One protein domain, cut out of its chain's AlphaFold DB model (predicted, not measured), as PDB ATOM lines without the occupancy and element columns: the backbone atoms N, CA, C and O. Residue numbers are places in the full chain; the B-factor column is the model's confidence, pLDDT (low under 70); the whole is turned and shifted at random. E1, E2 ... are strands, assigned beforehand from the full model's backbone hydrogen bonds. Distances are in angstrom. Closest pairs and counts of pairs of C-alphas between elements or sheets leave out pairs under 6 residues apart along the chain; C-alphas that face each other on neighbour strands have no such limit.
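Overview. This is residues 468 to 610 of the 770 residues of an uncharacterized protein of Candidatus Magnetoglobus multicellularis str. Araruama (UniProt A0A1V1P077). A single long sheet of six strands, E1 to E6, lies side by side as a rippled wall, each strand bending along its length, and the last strand, E7, folds back over one face of it while the other face stays bare. At one end of the wall the hairpin of E2 and E3 turns sharply away, and the long link before E7 passes by it, with residues 597 to 598 paired to residues 500 to 501 of E2. The printed part has 143 residues with no named helix and seven named strands, which follow along the chain from E1 to E7, and the class is all strand. The sheet has the order E1, E2, E3, E4, E5, E6, all antiparallel, and forms a meander, each strand the antiparallel neighbour of the one before. The whole is loose, with a radius of gyration of the C-alphas of 18.8 A, and elongated, with spans of 58 by 33 by 22 A.

Along the chain. E1 is residues 468 to 479, 32.9 A from first to last C-alpha, and begins with C-alpha 468 at (10.106, 37.648, 9.639). E2 is residues 483 to 501, 41.4 A long. E3, residues 509 to 529, is the longest strand by residues, with 21, and measures 51.6 A; it begins with C-alpha 509 at (32.421, 42.787, 11.869). E4 is residues 536 to 552, 45.8 A, and E5 is residues 558 to 574, 44.1 A. E6 is residues 577 to 591, 40.1 A. E7 is residues 605 to 610, 15.5 A, and ends with C-alpha 610 at (7.508, 30.048, 22.860).

Arrangement. The sheet is twisted, its C-alphas lying up to 8.9 A off the best plane, and its edge strands are E1 and E6. E1 bends by 56 degrees at residue 474, E2 by 91 degrees at 497, E3 by 81 degrees at 512, E4 by 65 degrees at 542, E5 by 56 degrees at 567 and E6 by 61 degrees at 583. E1 and E2 form a hairpin at 156 degrees between their directions, with N 471 and O 491 within hydrogen-bond range at 2.8 A. The hairpin of E2 and E3 stands at 167 degrees, with N 494 and O 515 at 2.9 A and N 500 and O 509 at 2.8 A. In the hairpin of E3 and E4, at 168 degrees, N 516 and O 549 are 2.8 A apart. E4 and E5 are a hairpin at 179 degrees, with N 546 and O 563 at 2.8 A. E5 and E6 are a hairpin at 177 degrees, with N 564 and O 586 at 2.8 A. E7 pairs with no named strand. Its closest C-alphas to E3 are those of Gly 519 and Thr 609, 3.9 A apart, and to E2 those of Ala 490 and Gly 610, 4.7 A. To E4 they are those of Gly 546 and Ile 607, 5.8 A. E7 is apart from E5 and E6.

Size, cuts and confidence. The two C-alphas farthest apart are those of Gly 506 and Glu 532, at 59.7 A, while those of Phe 468 and Gly 610 are 15.5 A apart. The printed part has no cut. The link from E6 to E7, residues 592 to 604, is long, and its C-alphas lie 15 to 24 A from the mean of all C-alphas. The mean pLDDT of the printed part is 93.2, and confidence is low at residues 532 to 533, which are under 70.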
ATOM      1  N   PHE A 468      10.238  38.835   8.802       92.81
ATOM      2  CA  PHE A 468      10.106  37.648   9.639       92.81
ATOM      3  C   PHE A 468       8.919  36.749   9.273       92.81
ATOM      4  O   PHE A 468       7.916  37.167   8.695       92.81
ATOM      5  N   MET A 469       9.054  35.478   9.646       96.00
ATOM      6  CA  MET A 469       7.983  34.493   9.759       96.00
ATOM      7  C   MET A 469       8.143  33.791  11.101       96.00
ATOM      8  O   MET A 469       9.189  33.192  11.348       96.00
ATOM      9  N   ARG A 470       7.119  33.836  11.947       95.31
ATOM     10  CA  ARG A 470       7.128  33.279  13.300       95.31
ATOM     11  C   ARG A 470       5.997  32.272  13.457       95.31
ATOM     12  O   ARG A 470       4.893  32.498  12.978       95.31
ATOM     13  N   LEU A 471       6.276  31.166  14.133       96.56
ATOM     14  CA  LEU A 471       5.290  30.203  14.610       96.56
ATOM     15  C   LEU A 471       5.608  29.886  16.064       96.56
ATOM     16  O   LEU A 471       6.732  29.494  16.362       96.56
ATOM     17  N   GLU A 472       4.640  29.994  16.965       97.06
ATOM     18  CA  GLU A 472       4.806  29.558  18.350       97.06
ATOM     19  C   GLU A 472       3.553  28.901  18.921       97.06
ATOM     20  O   GLU A 472       2.452  29.086  18.412       97.06
ATOM     21  N   GLY A 473       3.728  28.099  19.970       97.19
ATOM     22  CA  GLY A 473       2.618  27.511  20.712       97.19
ATOM     23  C   GLY A 473       3.047  26.409  21.674       97.19
ATOM     24  O   GLY A 473       4.212  25.994  21.726       97.19
ATOM     25  N   GLY A 474       2.088  25.917  22.453       97.12
ATOM     26  CA  GLY A 474       2.251  24.724  23.276       97.12
ATOM     27  C   GLY A 474       2.198  23.466  22.418       97.12
ATOM     28  O   GLY A 474       1.412  23.387  21.484       97.12
ATOM     29  N   MET A 475       3.019  22.468  22.732       96.19
ATOM     30  CA  MET A 475       3.053  21.180  22.044       96.19
ATOM     31  C   MET A 475       2.964  20.048  23.059       96.19
ATOM     32  O   MET A 475       3.671  20.036  24.068       96.19
ATOM     33  N   SER A 476       2.122  19.062  22.767       96.56
ATOM     34  CA  SER A 476       1.979  17.839  23.545       96.56
ATOM     35  C   SER A 476       1.978  16.626  22.625       96.56
ATOM     36  O   SER A 476       1.211  16.541  21.667       96.56
ATOM     37  N   PHE A 477       2.835  15.665  22.938       95.31
ATOM     38  CA  PHE A 477       2.934  14.377  22.275       95.31
ATOM     39  C   PHE A 477       2.716  13.284  23.315       95.31
ATOM     40  O   PHE A 477       3.366  13.277  24.358       95.31
ATOM     41  N   ASN A 478       1.855  12.324  23.013       94.44
ATOM     42  CA  ASN A 478       1.754  11.043  23.693       94.44
ATOM     43  C   ASN A 478       1.649   9.954  22.622       94.44
ATOM     44  O   ASN A 478       0.698   9.915  21.840       94.44
ATOM     45  N   LEU A 479       2.650   9.075  22.588       94.06
ATOM     46  CA  LEU A 479       2.713   7.925  21.698       94.06
ATOM     47  C   LEU A 479       2.616   6.650  22.540       94.06
ATOM     48  O   LEU A 479       3.618   6.137  23.046       94.06
ATOM     49  N   PHE A 480       1.400   6.129  22.663       91.50
ATOM     50  CA  PHE A 480       1.062   4.879  23.345       91.50
ATOM     51  C   PHE A 480       1.512   4.821  24.806       91.50
ATOM     52  O   PHE A 480       1.904   3.753  25.278       91.50
ATOM     53  N   ASP A 481       1.534   5.976  25.481       89.81
ATOM     54  CA  ASP A 481       2.090   6.176  26.825       89.81
ATOM     55  C   ASP A 481       3.569   5.751  26.981       89.81
ATOM     56  O   ASP A 481       4.139   5.817  28.071       89.81
ATOM     57  N   PHE A 482       4.212   5.314  25.893       92.12
ATOM     58  CA  PHE A 482       5.607   4.897  25.862       92.12
ATOM     59  C   PHE A 482       6.537   6.096  25.712       92.12
ATOM     60  O   PHE A 482       7.624   6.126  26.283       92.12
ATOM     61  N   PHE A 483       6.099   7.083  24.935       94.94
ATOM     62  CA  PHE A 483       6.757   8.369  24.813       94.94
ATOM     63  C   PHE A 483       5.748   9.470  25.104       94.94
ATOM     64  O   PHE A 483       4.666   9.478  24.519       94.94
ATOM     65  N   SER A 484       6.111  10.403  25.977       95.00
ATOM     66  CA  SER A 484       5.341  11.623  26.188       95.00
ATOM     67  C   SER A 484       6.266  12.823  26.233       95.00
ATOM     68  O   SER A 484       7.316  12.744  26.865       95.00
ATOM     69  N   ALA A 485       5.874  13.926  25.615       96.88
ATOM     70  CA  ALA A 485       6.626  15.168  25.625       96.88
ATOM     71  C   ALA A 485       5.658  16.349  25.649       96.88
ATOM     72  O   ALA A 485       4.744  16.396  24.832       96.88
ATOM     73  N   THR A 486       5.859  17.291  26.563       97.69
ATOM     74  CA  THR A 486       5.042  18.506  26.656       97.69
ATOM     75  C   THR A 486       5.934  19.701  26.945       97.69
ATOM     76  O   THR A 486       6.747  19.643  27.866       97.69
ATOM     77  N   GLY A 487       5.784  20.766  26.166       97.06
ATOM     78  CA  GLY A 487       6.546  22.008  26.295       97.06
ATOM     79  C   GLY A 487       6.041  23.057  25.313       97.06
ATOM     80  O   GLY A 487       5.026  22.848  24.650       97.06
ATOM     81  N   THR A 488       6.748  24.171  25.199       98.00
ATOM     82  CA  THR A 488       6.492  25.200  24.187       98.00
ATOM     83  C   THR A 488       7.502  25.081  23.059       98.00
ATOM     84  O   THR A 488       8.642  24.659  23.270       98.00
ATOM     85  N   VAL A 489       7.079  25.427  21.848       97.38
ATOM     86  CA  VAL A 489       7.947  25.493  20.673       97.38
ATOM     87  C   VAL A 489       7.760  26.850  20.018       97.38
ATOM     88  O   VAL A 489       6.635  27.334  19.912       97.38
ATOM     89  N   ALA A 490       8.858  27.435  19.561       98.00
ATOM     90  CA  ALA A 490       8.858  28.566  18.652       98.00
ATOM     91  C   ALA A 490       9.799  28.283  17.478       98.00
ATOM     92  O   ALA A 490      10.871  27.696  17.639       98.00
ATOM     93  N   PHE A 491       9.378  28.691  16.292       97.38
ATOM     94  CA  PHE A 491      10.161  28.682  15.073       97.38
ATOM     95  C   PHE A 491      10.120  30.082  14.478       97.38
ATOM     96  O   PHE A 491       9.043  30.658  14.335       97.38
ATOM     97  N   GLU A 492      11.275  30.612  14.105       96.69
ATOM     98  CA  GLU A 492      11.366  31.924  13.474       96.69
ATOM     99  C   GLU A 492      12.303  31.853  12.275       96.69
ATOM    100  O   GLU A 492      13.374  31.255  12.358       96.69
ATOM    101  N   LYS A 493      11.910  32.462  11.158       95.56
ATOM    102  CA  LYS A 493      12.811  32.792  10.057       95.56
ATOM    103  C   LYS A 493      12.863  34.307   9.934       95.56
ATOM    104  O   LYS A 493      11.813  34.910   9.755       95.56
ATOM    105  N   SER A 494      14.054  34.893   9.929       94.00
ATOM    106  CA  SER A 494      14.246  36.337   9.767       94.00
ATOM    107  C   SER A 494      15.525  36.675   8.997       94.00
ATOM    108  O   SER A 494      16.358  35.798   8.766       94.00
ATOM    109  N   ILE A 495      15.704  37.946   8.630       90.62
ATOM    110  CA  ILE A 495      17.010  38.501   8.231       90.62
ATOM    111  C   ILE A 495      17.544  39.327   9.404       90.62
ATOM    112  O   ILE A 495      16.811  40.146   9.947       90.62
ATOM    113  N   GLN A 496      18.785  39.086   9.827       90.31
ATOM    114  CA  GLN A 496      19.401  39.753  10.981       90.31
ATOM    115  C   GLN A 496      20.831  40.185  10.666       90.31
ATOM    116  O   GLN A 496      21.562  39.466   9.988       90.31
ATOM    117  N   ASN A 497      21.247  41.323  11.219       91.56
ATOM    118  CA  ASN A 497      22.633  41.774  11.168       91.56
ATOM    119  C   ASN A 497      23.418  41.113  12.314       91.56
ATOM    120  O   ASN A 497      23.249  41.469  13.479       91.56
ATOM    121  N   ILE A 498      24.236  40.110  11.996       93.88
ATOM    122  CA  ILE A 498      24.941  39.272  12.971       93.88
ATOM    123  C   ILE A 498      26.420  39.641  13.011       93.88
ATOM    124  O   ILE A 498      27.095  39.665  11.982       93.88
ATOM    125  N   THR A 499      26.951  39.882  14.211       95.31
ATOM    126  CA  THR A 499      28.391  40.060  14.417       95.31
ATOM    127  C   THR A 499      29.118  38.717  14.383       95.31
ATOM    128  O   THR A 499      28.773  37.779  15.104       95.31
ATOM    129  N   VAL A 500      30.175  38.645  13.579       94.12
ATOM    130  CA  VAL A 500      31.101  37.515  13.478       94.12
ATOM    131  C   VAL A 500      32.517  37.946  13.854       94.12
ATOM    132  O   VAL A 500      32.886  39.124  13.784       94.12
ATOM    133  N   LYS A 501      33.328  36.986  14.299       92.12
ATOM    134  CA  LYS A 501      34.713  37.225  14.713       92.12
ATOM    135  C   LYS A 501      35.630  36.109  14.235       92.12
ATOM    136  O   LYS A 501      35.291  34.935  14.348       92.12
ATOM    137  N   ASN A 502      36.802  36.499  13.740       88.75
ATOM    138  CA  ASN A 502      37.868  35.579  13.360       88.75
ATOM    139  C   ASN A 502      38.728  35.216  14.600       88.75
ATOM    140  O   ASN A 502      39.175  36.139  15.298       88.75
ATOM    141  N   PRO A 503      38.968  33.921  14.896       83.31
ATOM    142  CA  PRO A 503      39.804  33.485  16.022       83.31
ATOM    143  C   PRO A 503      41.281  33.885  15.900       83.31
ATOM    144  O   PRO A 503      41.913  34.197  16.907       83.31
ATOM    145  N   ASP A 504      41.809  33.963  14.677       78.00
ATOM    146  CA  ASP A 504      43.212  34.296  14.374       78.00
ATOM    147  C   ASP A 504      43.521  35.793  14.584       78.00
ATOM    148  O   ASP A 504      44.662  36.253  14.454       78.00
ATOM    149  N   GLY A 505      42.495  36.581  14.917       74.94
ATOM    150  CA  GLY A 505      42.574  38.007  15.194       74.94
ATOM    151  C   GLY A 505      41.910  38.881  14.127       74.94
ATOM    152  O   GLY A 505      41.633  38.472  13.004       74.94
ATOM    153  N   GLY A 506      41.647  40.133  14.503       80.62
ATOM    154  CA  GLY A 506      40.855  41.084  13.722       80.62
ATOM    155  C   GLY A 506      39.759  41.718  14.575       80.62
ATOM    156  O   GLY A 506      39.377  41.172  15.613       80.62
ATOM    157  N   ASP A 507      39.284  42.891  14.162       87.06
ATOM    158  CA  ASP A 507      38.109  43.496  14.789       87.06
ATOM    159  C   ASP A 507      36.852  42.708  14.360       87.06
ATOM    160  O   ASP A 507      36.773  42.312  13.191       87.06
ATOM    161  N   PRO A 508      35.881  42.465  15.265       91.06
ATOM    162  CA  PRO A 508      34.586  41.911  14.886       91.06
ATOM    163  C   PRO A 508      33.933  42.760  13.795       91.06
ATOM    164  O   PRO A 508      34.074  43.987  13.779       91.06
ATOM    165  N   TYR A 509      33.197  42.113  12.903       92.00
ATOM    166  CA  TYR A 509      32.421  42.787  11.869       92.00
ATOM    167  C   TYR A 509      31.024  42.178  11.800       92.00
ATOM    168  O   TYR A 509      30.821  41.057  12.259       92.00
ATOM    169  N   SER A 510      30.063  42.921  11.257       93.38
ATOM    170  CA  SER A 510      28.697  42.424  11.097       93.38
ATOM    171  C   SER A 510      28.373  42.103   9.648       93.38
ATOM    172  O   SER A 510      28.871  42.767   8.735       93.38
ATOM    173  N   ASP A 511      27.512  41.111   9.464       92.38
ATOM    174  CA  ASP A 511      27.006  40.667   8.173       92.38
ATOM    175  C   ASP A 511      25.500  40.398   8.252       92.38
ATOM    176  O   ASP A 511      24.993  39.965   9.288       92.38
ATOM    177  N   ASP A 512      24.788  40.646   7.157       91.69
ATOM    178  CA  ASP A 512      23.362  40.341   7.072       91.69
ATOM    179  C   ASP A 512      23.185  38.847   6.778       91.69
ATOM    180  O   ASP A 512      23.737  38.301   5.816       91.69
ATOM    181  N   MET A 513      22.423  38.166   7.631       93.50
ATOM    182  CA  MET A 513      22.234  36.722   7.580       93.50
ATOM    183  C   MET A 513      20.755  36.351   7.538       93.50
ATOM    184  O   MET A 513      19.946  36.884   8.298       93.50
ATOM    185  N   GLU A 514      20.405  35.365   6.710       94.62
ATOM    186  CA  GLU A 514      19.159  34.621   6.893       94.62
ATOM    187  C   GLU A 514      19.306  33.743   8.142       94.62
ATOM    188  O   GLU A 514      20.167  32.863   8.186       94.62
ATOM    189  N   VAL A 515      18.457  33.948   9.147       96.25
ATOM    190  CA  VAL A 515      18.478  33.197  10.404       96.25
ATOM    191  C   VAL A 515      17.204  32.375  10.534       96.25
ATOM    192  O   VAL A 515      16.102  32.895  10.389       96.25
ATOM    193  N   MET A 516      17.351  31.083  10.815       97.56
ATOM    194  CA  MET A 516      16.273  30.196  11.241       97.56
ATOM    195  C   MET A 516      16.520  29.771  12.681       97.56
ATOM    196  O   MET A 516      17.551  29.162  12.974       97.56
ATOM    197  N   THR A 517      15.572  30.043  13.570       97.88
ATOM    198  CA  THR A 517      15.655  29.629  14.967       97.88
ATOM    199  C   THR A 517      14.643  28.538  15.297       97.88
ATOM    200  O   THR A 517      13.524  28.515  14.786       97.88
ATOM    201  N   LEU A 518      15.057  27.605  16.152       98.19
ATOM    202  CA  LEU A 518      14.184  26.661  16.839       98.19
ATOM    203  C   LEU A 518      14.374  26.856  18.338       98.19
ATOM    204  O   LEU A 518      15.437  26.554  18.889       98.19
ATOM    205  N   GLY A 519      13.323  27.327  18.989       98.06
ATOM    206  CA  GLY A 519      13.235  27.427  20.428       98.06
ATOM    207  C   GLY A 519      12.338  26.346  21.008       98.06
ATOM    208  O   GLY A 519      11.236  26.109  20.518       98.06
ATOM    209  N   ILE A 520      12.796  25.702  22.073       97.81
ATOM    210  CA  ILE A 520      11.986  24.803  22.896       97.81
ATOM    211  C   ILE A 520      12.047  25.323  24.326       97.81
ATOM    212  O   ILE A 520      13.141  25.565  24.834       97.81
ATOM    213  N   GLY A 521      10.895  25.492  24.966       97.12
ATOM    214  CA  GLY A 521      10.781  25.972  26.341       97.12
ATOM    215  C   GLY A 521      10.081  24.960  27.242       97.12
ATOM    216  O   GLY A 521       9.144  24.279  26.823       97.12
ATOM    217  N   ASP A 522      10.554  24.853  28.487       95.00
ATOM    218  CA  ASP A 522       9.930  24.074  29.567       95.00
ATOM    219  C   ASP A 522       9.537  22.631  29.195       95.00
ATOM    220  O   ASP A 522       8.577  22.063  29.724       95.00
ATOM    221  N   LEU A 523      10.298  22.000  28.300       97.50
ATOM    222  CA  LEU A 523       9.998  20.665  27.816       97.50
ATOM    223  C   LEU A 523      10.200  19.637  28.932       97.50
ATOM    224  O   LEU A 523      11.287  19.485  29.494       97.50
ATOM    225  N   ASN A 524       9.150  18.871  29.199       97.19
ATOM    226  CA  ASN A 524       9.197  17.666  30.012       97.19
ATOM    227  C   ASN A 524       8.951  16.471  29.101       97.19
ATOM    228  O   ASN A 524       7.966  16.454  28.362       97.19
ATOM    229  N   ALA A 525       9.830  15.474  29.151       97.00
ATOM    230  CA  ALA A 525       9.714  14.294  28.310       97.00
ATOM    231  C   ALA A 525       9.948  13.002  29.091       97.00
ATOM    232  O   ALA A 525      10.741  12.945  30.029       97.00
ATOM    233  N   PHE A 526       9.276  11.942  28.665       95.50
ATOM    234  CA  PHE A 526       9.439  10.592  29.176       95.50
ATOM    235  C   PHE A 526       9.514   9.601  28.024       95.50
ATOM    236  O   PHE A 526       8.760   9.702  27.059       95.50
ATOM    237  N   LEU A 527      10.398   8.618  28.159       96.06
ATOM    238  CA  LEU A 527      10.525   7.482  27.260       96.06
ATOM    239  C   LEU A 527      10.664   6.203  28.091       96.06
ATOM    240  O   LEU A 527      11.710   5.966  28.701       96.06
ATOM    241  N   GLY A 528       9.643   5.352  28.112       93.31
ATOM    242  CA  GLY A 528       9.689   4.124  28.896       93.31
ATOM    243  C   GLY A 528       8.361   3.404  29.047       93.31
ATOM    244  O   GLY A 528       7.417   3.616  28.302       93.31
ATOM    245  N   VAL A 529       8.295   2.498  30.019       89.56
ATOM    246  CA  VAL A 529       7.075   1.755  30.333       89.56
ATOM    247  C   VAL A 529       6.256   2.557  31.350       89.56
ATOM    248  O   VAL A 529       6.721   2.748  32.483       89.56
ATOM    249  N   PRO A 530       5.047   3.009  30.986       78.69
ATOM    250  CA  PRO A 530       4.168   3.749  31.883       78.69
ATOM    251  C   PRO A 530       3.607   2.823  32.973       78.69
ATOM    252  O   PRO A 530       3.330   1.646  32.734       78.69
ATOM    253  N   SER A 531       3.406   3.342  34.184       76.94
ATOM    254  CA  SER A 531       2.516   2.721  35.173       76.94
ATOM    255  C   SER A 531       2.017   3.760  36.178       76.94
ATOM    256  O   SER A 531       2.682   4.768  36.402       76.94
ATOM    257  N   GLU A 532       0.864   3.511  36.808       67.00
ATOM    258  CA  GLU A 532       0.238   4.462  37.747       67.00
ATOM    259  C   GLU A 532       1.049   4.727  39.026       67.00
ATOM    260  O   GLU A 532       0.742   5.652  39.772       67.00
ATOM    261  N   THR A 533       2.064   3.908  39.321       69.38
ATOM    262  CA  THR A 533       2.838   4.024  40.573       69.38
ATOM    263  C   THR A 533       4.348   3.952  40.380       69.38
ATOM    264  O   THR A 533       5.059   4.610  41.127       69.38
ATOM    265  N   ASN A 534       4.838   3.224  39.369       76.06
ATOM    266  CA  ASN A 534       6.260   2.967  39.116       76.06
ATOM    267  C   ASN A 534       6.551   2.969  37.602       76.06
ATOM    268  O   ASN A 534       6.635   1.903  36.983       76.06
ATOM    269  N   ARG A 535       6.620   4.139  36.963       87.31
ATOM    270  CA  ARG A 535       7.057   4.227  35.556       87.31
ATOM    271  C   ARG A 535       8.556   3.945  35.461       87.31
ATOM    272  O   ARG A 535       9.307   4.477  36.270       87.31
ATOM    273  N   ILE A 536       8.975   3.120  34.500       91.19
ATOM    274  CA  ILE A 536      10.387   2.747  34.286       91.19
ATOM    275  C   ILE A 536      10.844   3.320  32.954       91.19
ATOM    276  O   ILE A 536      10.308   2.926  31.919       91.19
ATOM    277  N   GLY A 537      11.838   4.202  32.948       93.31
ATOM    278  CA  GLY A 537      12.292   4.813  31.701       93.31
ATOM    279  C   GLY A 537      13.239   5.982  31.885       93.31
ATOM    280  O   GLY A 537      13.728   6.227  32.982       93.31
ATOM    281  N   PHE A 538      13.473   6.698  30.793       94.88
ATOM    282  CA  PHE A 538      14.236   7.937  30.774       94.88
ATOM    283  C   PHE A 538      13.308   9.135  30.896       94.88
ATOM    284  O   PHE A 538      12.236   9.157  30.295       94.88
ATOM    285  N   GLU A 539      13.731  10.123  31.665       95.00
ATOM    286  CA  GLU A 539      13.005  11.361  31.898       95.00
ATOM    287  C   GLU A 539      13.911  12.562  31.632       95.00
ATOM    288  O   GLU A 539      15.104  12.530  31.943       95.00
ATOM    289  N   LEU A 540      13.316  13.604  31.061       96.94
ATOM    290  CA  LEU A 540      13.863  14.944  30.930       96.94
ATOM    291  C   LEU A 540      12.899  15.915  31.615       96.94
ATOM    292  O   LEU A 540      11.700  15.875  31.338       96.94
ATOM    293  N   GLU A 541      13.415  16.784  32.479       97.62
ATOM    294  CA  GLU A 541      12.631  17.804  33.181       97.62
ATOM    295  C   GLU A 541      13.160  19.203  32.866       97.62
ATOM    296  O   GLU A 541      14.368  19.452  32.980       97.62
ATOM    297  N   GLN A 542      12.234  20.116  32.553       96.31
ATOM    298  CA  GLN A 542      12.503  21.537  32.293       96.31
ATOM    299  C   GLN A 542      13.662  21.738  31.309       96.31
ATOM    300  O   GLN A 542      14.683  22.351  31.633       96.31
ATOM    301  N   VAL A 543      13.522  21.146  30.124       97.81
ATOM    302  CA  VAL A 543      14.462  21.341  29.024       97.81
ATOM    303  C   VAL A 543      14.121  22.629  28.290       97.81
ATOM    304  O   VAL A 543      12.991  22.805  27.842       97.81
ATOM    305  N   SER A 544      15.128  23.474  28.101       97.50
ATOM    306  CA  SER A 544      15.059  24.619  27.198       97.50
ATOM    307  C   SER A 544      16.168  24.506  26.154       97.50
ATOM    308  O   SER A 544      17.283  24.102  26.478       97.50
ATOM    309  N   LEU A 545      15.872  24.842  24.905       98.06
ATOM    310  CA  LEU A 545      16.790  24.805  23.768       98.06
ATOM    311  C   LEU A 545      16.605  26.083  22.955       98.06
ATOM    312  O   LEU A 545      15.477  26.442  22.639       98.06
ATOM    313  N   GLY A 546      17.703  26.714  22.567       98.31
ATOM    314  CA  GLY A 546      17.755  27.715  21.515       98.31
ATOM    315  C   GLY A 546      18.762  27.254  20.472       98.31
ATOM    316  O   GLY A 546      19.939  27.082  20.788       98.31
ATOM    317  N   LEU A 547      18.298  27.022  19.250       98.50
ATOM    318  CA  LEU A 547      19.116  26.688  18.087       98.50
ATOM    319  C   LEU A 547      18.950  27.797  17.049       98.50
ATOM    320  O   LEU A 547      17.822  28.085  16.671       98.50
ATOM    321  N   ALA A 548      20.049  28.365  16.566       98.31
ATOM    322  CA  ALA A 548      20.103  29.269  15.424       98.31
ATOM    323  C   ALA A 548      20.909  28.619  14.293       98.31
ATOM    324  O   ALA A 548      22.058  28.213  14.484       98.31
ATOM    325  N   LEU A 549      20.291  28.526  13.120       98.00
ATOM    326  CA  LEU A 549      20.917  28.176  11.849       98.00
ATOM    327  C   LEU A 549      20.993  29.463  11.035       98.00
ATOM    328  O   LEU A 549      19.959  30.071  10.767       98.00
ATOM    329  N   MET A 550      22.190  29.903  10.678       97.44
ATOM    330  CA  MET A 550      22.405  31.211  10.064       97.44
ATOM    331  C   MET A 550      23.149  31.038   8.750       97.44
ATOM    332  O   MET A 550      24.043  30.197   8.651       97.44
ATOM    333  N   ARG A 551      22.790  31.836   7.751       96.38
ATOM    334  CA  ARG A 551      23.463  31.848   6.458       96.38
ATOM    335  C   ARG A 551      23.763  33.272   6.028       96.38
ATOM    336  O   ARG A 551      22.842  34.071   5.887       96.38
ATOM    337  N   SER A 552      25.034  33.556   5.771       95.06
ATOM    338  CA  SER A 552      25.490  34.835   5.230       95.06
ATOM    339  C   SER A 552      24.851  35.112   3.869       95.06
ATOM    340  O   SER A 552      24.923  34.284   2.955       95.06
ATOM    341  N   ILE A 553      24.248  36.294   3.719       91.62
ATOM    342  CA  ILE A 553      23.727  36.776   2.433       91.62
ATOM    343  C   ILE A 553      24.889  37.240   1.544       91.62
ATOM    344  O   ILE A 553      24.893  36.986   0.337       91.62
ATOM    345  N   SER A 554      25.901  37.870   2.145       91.12
ATOM    346  CA  SER A 554      27.058  38.432   1.443       91.12
ATOM    347  C   SER A 554      27.983  37.366   0.851       91.12
ATOM    348  O   SER A 554      28.456  37.507  -0.281       91.12
ATOM    349  N   TRP A 555      28.249  36.304   1.611       90.19
ATOM    350  CA  TRP A 555      29.306  35.327   1.321       90.19
ATOM    351  C   TRP A 555      28.768  33.911   1.101       90.19
ATOM    352  O   TRP A 555      29.374  33.132   0.365       90.19
ATOM    353  N   GLY A 556      27.577  33.605   1.625       92.00
ATOM    354  CA  GLY A 556      26.941  32.292   1.495       92.00
ATOM    355  C   GLY A 556      27.359  31.267   2.554       92.00
ATOM    356  O   GLY A 556      26.885  30.129   2.470       92.00
ATOM    357  N   ASP A 557      28.194  31.677   3.510       94.31
ATOM    358  CA  ASP A 557      28.722  30.889   4.629       94.31
ATOM    359  C   ASP A 557      27.612  30.487   5.609       94.31
ATOM    360  O   ASP A 557      26.609  31.195   5.748       94.31
ATOM    361  N   ASN A 558      27.768  29.343   6.277       96.38
ATOM    362  CA  ASN A 558      26.760  28.771   7.168       96.38
ATOM    363  C   ASN A 558      27.291  28.649   8.595       96.38
ATOM    364  O   ASN A 558      28.344  28.067   8.835       96.38
ATOM    365  N   TYR A 559      26.488  29.097   9.554       96.88
ATOM    366  CA  TYR A 559      26.814  29.083  10.972       96.88
ATOM    367  C   TYR A 559      25.722  28.356  11.758       96.88
ATOM    368  O   TYR A 559      24.531  28.442  11.445       96.88
ATOM    369  N   VAL A 560      26.118  27.651  12.815       96.94
ATOM    370  CA  VAL A 560      25.195  26.985  13.739       96.94
ATOM    371  C   VAL A 560      25.567  27.363  15.158       96.94
ATOM    372  O   VAL A 560      26.694  27.132  15.580       96.94
ATOM    373  N   ALA A 561      24.605  27.886  15.911       97.38
ATOM    374  CA  ALA A 561      24.769  28.228  17.316       97.38
ATOM    375  C   ALA A 561      23.630  27.604  18.131       97.38
ATOM    376  O   ALA A 561      22.458  27.772  17.810       97.38
ATOM    377  N   MET A 562      23.954  26.848  19.177       98.00
ATOM    378  CA  MET A 562      22.979  26.080  19.947       98.00
ATOM    379  C   MET A 562      23.309  26.090  21.431       98.00
ATOM    380  O   MET A 562      24.380  25.645  21.836       98.00
ATOM    381  N   LYS A 563      22.345  26.483  22.257       98.19
ATOM    382  CA  LYS A 563      22.402  26.338  23.712       98.19
ATOM    383  C   LYS A 563      21.218  25.506  24.175       98.19
ATOM    384  O   LYS A 563      20.099  25.715  23.726       98.19
ATOM    385  N   ALA A 564      21.466  24.551  25.057       98.19
ATOM    386  CA  ALA A 564      20.438  23.724  25.663       98.19
ATOM    387  C   ALA A 564      20.691  23.603  27.160       98.19
ATOM    388  O   ALA A 564      21.829  23.418  27.593       98.19
ATOM    389  N   THR A 565      19.628  23.656  27.948       97.88
ATOM    390  CA  THR A 565      19.672  23.447  29.392       97.88
ATOM    391  C   THR A 565      18.638  22.414  29.797       97.88
ATOM    392  O   THR A 565      17.545  22.401  29.240       97.88
ATOM    393  N   ALA A 566      18.949  21.578  30.780       98.00
ATOM    394  CA  ALA A 566      17.977  20.690  31.405       98.00
ATOM    395  C   ALA A 566      18.182  20.702  32.914       98.00
ATOM    396  O   ALA A 566      19.299  20.484  33.392       98.00
ATOM    397  N   LYS A 567      17.106  20.895  33.679       97.88
ATOM    398  CA  LYS A 567      17.192  20.777  35.137       97.88
ATOM    399  C   LYS A 567      17.570  19.364  35.547       97.88
ATOM    400  O   LYS A 567      18.383  19.188  36.453       97.88
ATOM    401  N   ARG A 568      16.979  18.369  34.883       96.38
ATOM    402  CA  ARG A 568      17.249  16.960  35.147       96.38
ATOM    403  C   ARG A 568      17.121  16.125  33.882       96.38
ATOM    404  O   ARG A 568      16.177  16.286  33.117       96.38
ATOM    405  N   ALA A 569      18.045  15.191  33.708       96.56
ATOM    406  CA  ALA A 569      17.914  14.068  32.792       96.56
ATOM    407  C   ALA A 569      18.273  12.795  33.550       96.56
ATOM    408  O   ALA A 569      19.298  12.754  34.226       96.56
ATOM    409  N   GLY A 570      17.470  11.744  33.482       94.81
ATOM    410  CA  GLY A 570      17.768  10.563  34.283       94.81
ATOM    411  C   GLY A 570      16.982   9.328  33.916       94.81
ATOM    412  O   GLY A 570      16.095   9.355  33.069       94.81
ATOM    413  N   PHE A 571      17.333   8.232  34.576       93.44
ATOM    414  CA  PHE A 571      16.592   6.987  34.538       93.44
ATOM    415  C   PHE A 571      15.777   6.844  35.824       93.44
ATOM    416  O   PHE A 571      16.314   6.963  36.923       93.44
ATOM    417  N   VAL A 572      14.479   6.584  35.685       89.44
ATOM    418  CA  VAL A 572      13.528   6.473  36.797       89.44
ATOM    419  C   VAL A 572      12.890   5.088  36.854       89.44
ATOM    420  O   VAL A 572      12.838   4.365  35.858       89.44
ATOM    421  N   GLY A 573      12.386   4.722  38.036       83.81
ATOM    422  CA  GLY A 573      11.543   3.537  38.237       83.81
ATOM    423  C   GLY A 573      12.254   2.222  38.543       83.81
ATOM    424  O   GLY A 573      11.577   1.210  38.716       83.81
ATOM    425  N   ALA A 574      13.585   2.197  38.629       84.38
ATOM    426  CA  ALA A 574      14.317   1.006  39.051       84.38
ATOM    427  C   ALA A 574      14.851   1.141  40.479       84.38
ATOM    428  O   ALA A 574      15.772   1.903  40.738       84.38
ATOM    429  N   ASP A 575      14.361   0.291  41.386       82.81
ATOM    430  CA  ASP A 575      14.780   0.244  42.801       82.81
ATOM    431  C   ASP A 575      16.299   0.076  43.013       82.81
ATOM    432  O   ASP A 575      16.826   0.347  44.091       82.81
ATOM    433  N   LEU A 576      17.000  -0.448  42.005       86.06
ATOM    434  CA  LEU A 576      18.426  -0.772  42.044       86.06
ATOM    435  C   LEU A 576      19.259   0.089  41.087       86.06
ATOM    436  O   LEU A 576      20.445  -0.186  40.929       86.06
ATOM    437  N   LEU A 577      18.667   1.079  40.422       89.31
ATOM    438  CA  LEU A 577      19.395   2.003  39.563       89.31
ATOM    439  C   LEU A 577      18.782   3.395  39.682       89.31
ATOM    440  O   LEU A 577      17.709   3.642  39.140       89.31
ATOM    441  N   ASP A 578      19.508   4.287  40.343       88.81
ATOM    442  CA  ASP A 578      19.286   5.726  40.265       88.81
ATOM    443  C   ASP A 578      20.399   6.308  39.396       88.81
ATOM    444  O   ASP A 578      21.580   6.094  39.673       88.81
ATOM    445  N   LEU A 579      20.033   6.968  38.307       93.75
ATOM    446  CA  LEU A 579      20.964   7.688  37.451       93.75
ATOM    447  C   LEU A 579      20.311   9.019  37.128       93.75
ATOM    448  O   LEU A 579      19.294   9.052  36.438       93.75
ATOM    449  N   SER A 580      20.910  10.107  37.590       95.38
ATOM    450  CA  SER A 580      20.471  11.451  37.251       95.38
ATOM    451  C   SER A 580      21.652  12.330  36.877       95.38
ATOM    452  O   SER A 580      22.741  12.234  37.436       95.38
ATOM    453  N   LEU A 581      21.409  13.181  35.899       96.62
ATOM    454  CA  LEU A 581      22.194  14.343  35.558       96.62
ATOM    455  C   LEU A 581      21.349  15.555  35.940       96.62
ATOM    456  O   LEU A 581      20.163  15.579  35.616       96.62
ATOM    457  N   ASN A 582      21.929  16.532  36.626       97.38
ATOM    458  CA  ASN A 582      21.224  17.734  37.064       97.38
ATOM    459  C   ASN A 582      21.983  18.984  36.622       97.38
ATOM    460  O   ASN A 582      23.216  18.963  36.545       97.38
ATOM    461  N   ASP A 583      21.236  20.055  36.364       96.75
ATOM    462  CA  ASP A 583      21.761  21.355  35.932       96.75
ATOM    463  C   ASP A 583      22.664  21.224  34.692       96.75
ATOM    464  O   ASP A 583      23.808  21.683  34.653       96.75
ATOM    465  N   ILE A 584      22.149  20.521  33.682       97.75
ATOM    466  CA  ILE A 584      22.861  20.227  32.442       97.75
ATOM    467  C   ILE A 584      22.842  21.474  31.571       97.75
ATOM    468  O   ILE A 584      21.773  22.024  31.320       97.75
ATOM    469  N   THR A 585      24.000  21.865  31.056       97.69
ATOM    470  CA  THR A 585      24.128  22.858  29.987       97.69
ATOM    471  C   THR A 585      24.934  22.246  28.851       97.69
ATOM    472  O   THR A 585      26.014  21.708  29.095       97.69
ATOM    473  N   VAL A 586      24.431  22.340  27.624       97.44
ATOM    474  CA  VAL A 586      25.133  21.984  26.386       97.44
ATOM    475  C   VAL A 586      25.173  23.212  25.489       97.44
ATOM    476  O   VAL A 586      24.179  23.917  25.348       97.44
ATOM    477  N   MET A 587      26.329  23.481  24.903       96.69
ATOM    478  CA  MET A 587      26.600  24.646  24.076       96.69
ATOM    479  C   MET A 587      27.388  24.202  22.851       96.69
ATOM    480  O   MET A 587      28.314  23.404  22.976       96.69
ATOM    481  N   MET A 588      27.032  24.714  21.682       96.06
ATOM    482  CA  MET A 588      27.722  24.446  20.427       96.06
ATOM    483  C   MET A 588      27.711  25.702  19.559       96.06
ATOM    484  O   MET A 588      26.672  26.342  19.439       96.06
ATOM    485  N   SER A 589      28.844  26.031  18.950       94.69
ATOM    486  CA  SER A 589      28.966  27.074  17.932       94.69
ATOM    487  C   SER A 589      29.932  26.592  16.858       94.69
ATOM    488  O   SER A 589      31.015  26.122  17.190       94.69
ATOM    489  N   THR A 590      29.544  26.648  15.591       93.88
ATOM    490  CA  THR A 590      30.374  26.184  14.471       93.88
ATOM    491  C   THR A 590      30.061  26.972  13.197       93.88
ATOM    492  O   THR A 590      29.017  27.628  13.111       93.88
ATOM    493  N   SER A 591      30.976  26.913  12.234       92.88
ATOM    494  CA  SER A 591      30.939  27.573  10.925       92.88
ATOM    495  C   SER A 591      31.448  26.592   9.866       92.88
ATOM    496  O   SER A 591      32.240  25.711  10.188       92.88
ATOM    497  N   ASP A 592      31.000  26.701   8.617       90.75
ATOM    498  CA  ASP A 592      31.449  25.817   7.530       90.75
ATOM    499  C   ASP A 592      32.748  26.266   6.840       90.75
ATOM    500  O   ASP A 592      33.319  25.494   6.064       90.75
ATOM    501  N   THR A 593      33.226  27.482   7.114       82.94
ATOM    502  CA  THR A 593      34.466  28.023   6.536       82.94
ATOM    503  C   THR A 593      35.683  27.891   7.444       82.94
ATOM    504  O   THR A 593      36.800  28.079   6.967       82.94
ATOM    505  N   ASP A 594      35.480  27.594   8.729       77.12
ATOM    506  CA  ASP A 594      36.480  27.619   9.806       77.12
ATOM    507  C   ASP A 594      37.201  28.974  10.009       77.12
ATOM    508  O   ASP A 594      38.116  29.065  10.828       77.12
ATOM    509  N   ILE A 595      36.796  30.041   9.305       83.81
ATOM    510  CA  ILE A 595      37.478  31.349   9.308       83.81
ATOM    511  C   ILE A 595      36.914  32.276  10.383       83.81
ATOM    512  O   ILE A 595      37.658  32.974  11.070       83.81
ATOM    513  N   ASP A 596      35.596  32.330  10.508       90.38
ATOM    514  CA  ASP A 596      34.903  33.191  11.452       90.38
ATOM    515  C   ASP A 596      33.682  32.503  12.054       90.38
ATOM    516  O   ASP A 596      33.185  31.489  11.562       90.38
ATOM    517  N   TYR A 597      33.249  33.030  13.196       93.19
ATOM    518  CA  TYR A 597      32.215  32.422  14.020       93.19
ATOM    519  C   TYR A 597      31.314  33.502  14.600       93.19
ATOM    520  O   TYR A 597      31.773  34.606  14.914       93.19
ATOM    521  N   ALA A 598      30.037  33.166  14.780       94.56
ATOM    522  CA  ALA A 598      29.068  34.053  15.406       94.56
ATOM    523  C   ALA A 598      29.556  34.505  16.794       94.56
ATOM    524  O   ALA A 598      29.960  33.690  17.633       94.56
ATOM    525  N   HIS A 599      29.531  35.815  17.023       95.25
ATOM    526  CA  HIS A 599      30.030  36.449  18.233       95.25
ATOM    527  C   HIS A 599      28.888  37.140  18.982       95.25
ATOM    528  O   HIS A 599      28.531  38.276  18.693       95.25
ATOM    529  N   PHE A 600      28.347  36.446  19.982       95.94
ATOM    530  CA  PHE A 600      27.245  36.904  20.832       95.94
ATOM    531  C   PHE A 600      27.677  37.221  22.273       95.94
ATOM    532  O   PHE A 600      26.839  37.405  23.152       95.94
ATOM    533  N   ALA A 601      28.982  37.240  22.556       93.44
ATOM    534  CA  ALA A 601      29.487  37.539  23.896       93.44
ATOM    535  C   ALA A 601      29.256  39.009  24.291       93.44
ATOM    536  O   ALA A 601      28.995  39.287  25.463       93.44
ATOM    537  N   ASP A 602      29.336  39.926  23.321       92.25
ATOM    538  CA  ASP A 602      29.106  41.360  23.523       92.25
ATOM    539  C   ASP A 602      27.607  41.714  23.470       92.25
ATOM    540  O   ASP A 602      27.107  42.436  24.336       92.25
ATOM    541  N   GLU A 603      26.884  41.153  22.496       93.00
ATOM    542  CA  GLU A 603      25.437  41.309  22.312       93.00
ATOM    543  C   GLU A 603      24.775  39.924  22.192       93.00
ATOM    544  O   GLU A 603      24.813  39.307  21.124       93.00
ATOM    545  N   PRO A 604      24.196  39.388  23.287       95.94
ATOM    546  CA  PRO A 604      23.583  38.066  23.270       95.94
ATOM    547  C   PRO A 604      22.420  37.970  22.284       95.94
ATOM    548  O   PRO A 604      21.483  38.768  22.339       95.94
ATOM    549  N   TYR A 605      22.428  36.938  21.441       95.56
ATOM    550  CA  TYR A 605      21.334  36.682  20.510       95.56
ATOM    551  C   TYR A 605      20.178  35.985  21.234       95.56
ATOM    552  O   TYR A 605      20.344  34.901  21.800       95.56
ATOM    553  N   VAL A 606      19.010  36.625  21.268       95.50
ATOM    554  CA  VAL A 606      17.838  36.153  22.016       95.50
ATOM    555  C   VAL A 606      16.937  35.334  21.100       95.50
ATOM    556  O   VAL A 606      16.387  35.850  20.138       95.50
ATOM    557  N   ILE A 607      16.746  34.061  21.435       96.62
ATOM    558  CA  ILE A 607      15.852  33.148  20.726       96.62
ATOM    559  C   ILE A 607      14.538  33.041  21.492       96.62
ATOM    560  O   ILE A 607      14.540  32.754  22.692       96.62
ATOM    561  N   ASN A 608      13.412  33.228  20.806       95.81
ATOM    562  CA  ASN A 608      12.099  32.904  21.350       95.81
ATOM    563  C   ASN A 608      11.988  31.386  21.571       95.81
ATOM    564  O   ASN A 608      12.293  30.609  20.676       95.81
ATOM    565  N   THR A 609      11.547  30.959  22.752       96.06
ATOM    566  CA  THR A 609      11.311  29.544  23.115       96.06
ATOM    567  C   THR A 609       9.823  29.217  23.293       96.06
ATOM    568  O   THR A 609       9.464  28.122  23.732       96.06
ATOM    569  N   GLY A 610       8.959  30.154  22.898       92.12
ATOM    570  CA  GLY A 610       7.508  30.048  22.860       92.12
ATOM    571  C   GLY A 610       6.828  30.643  24.091       92.12
ATOM    572  O   GLY A 610       7.323  30.530  25.214       92.12
TER     573      GLY A 610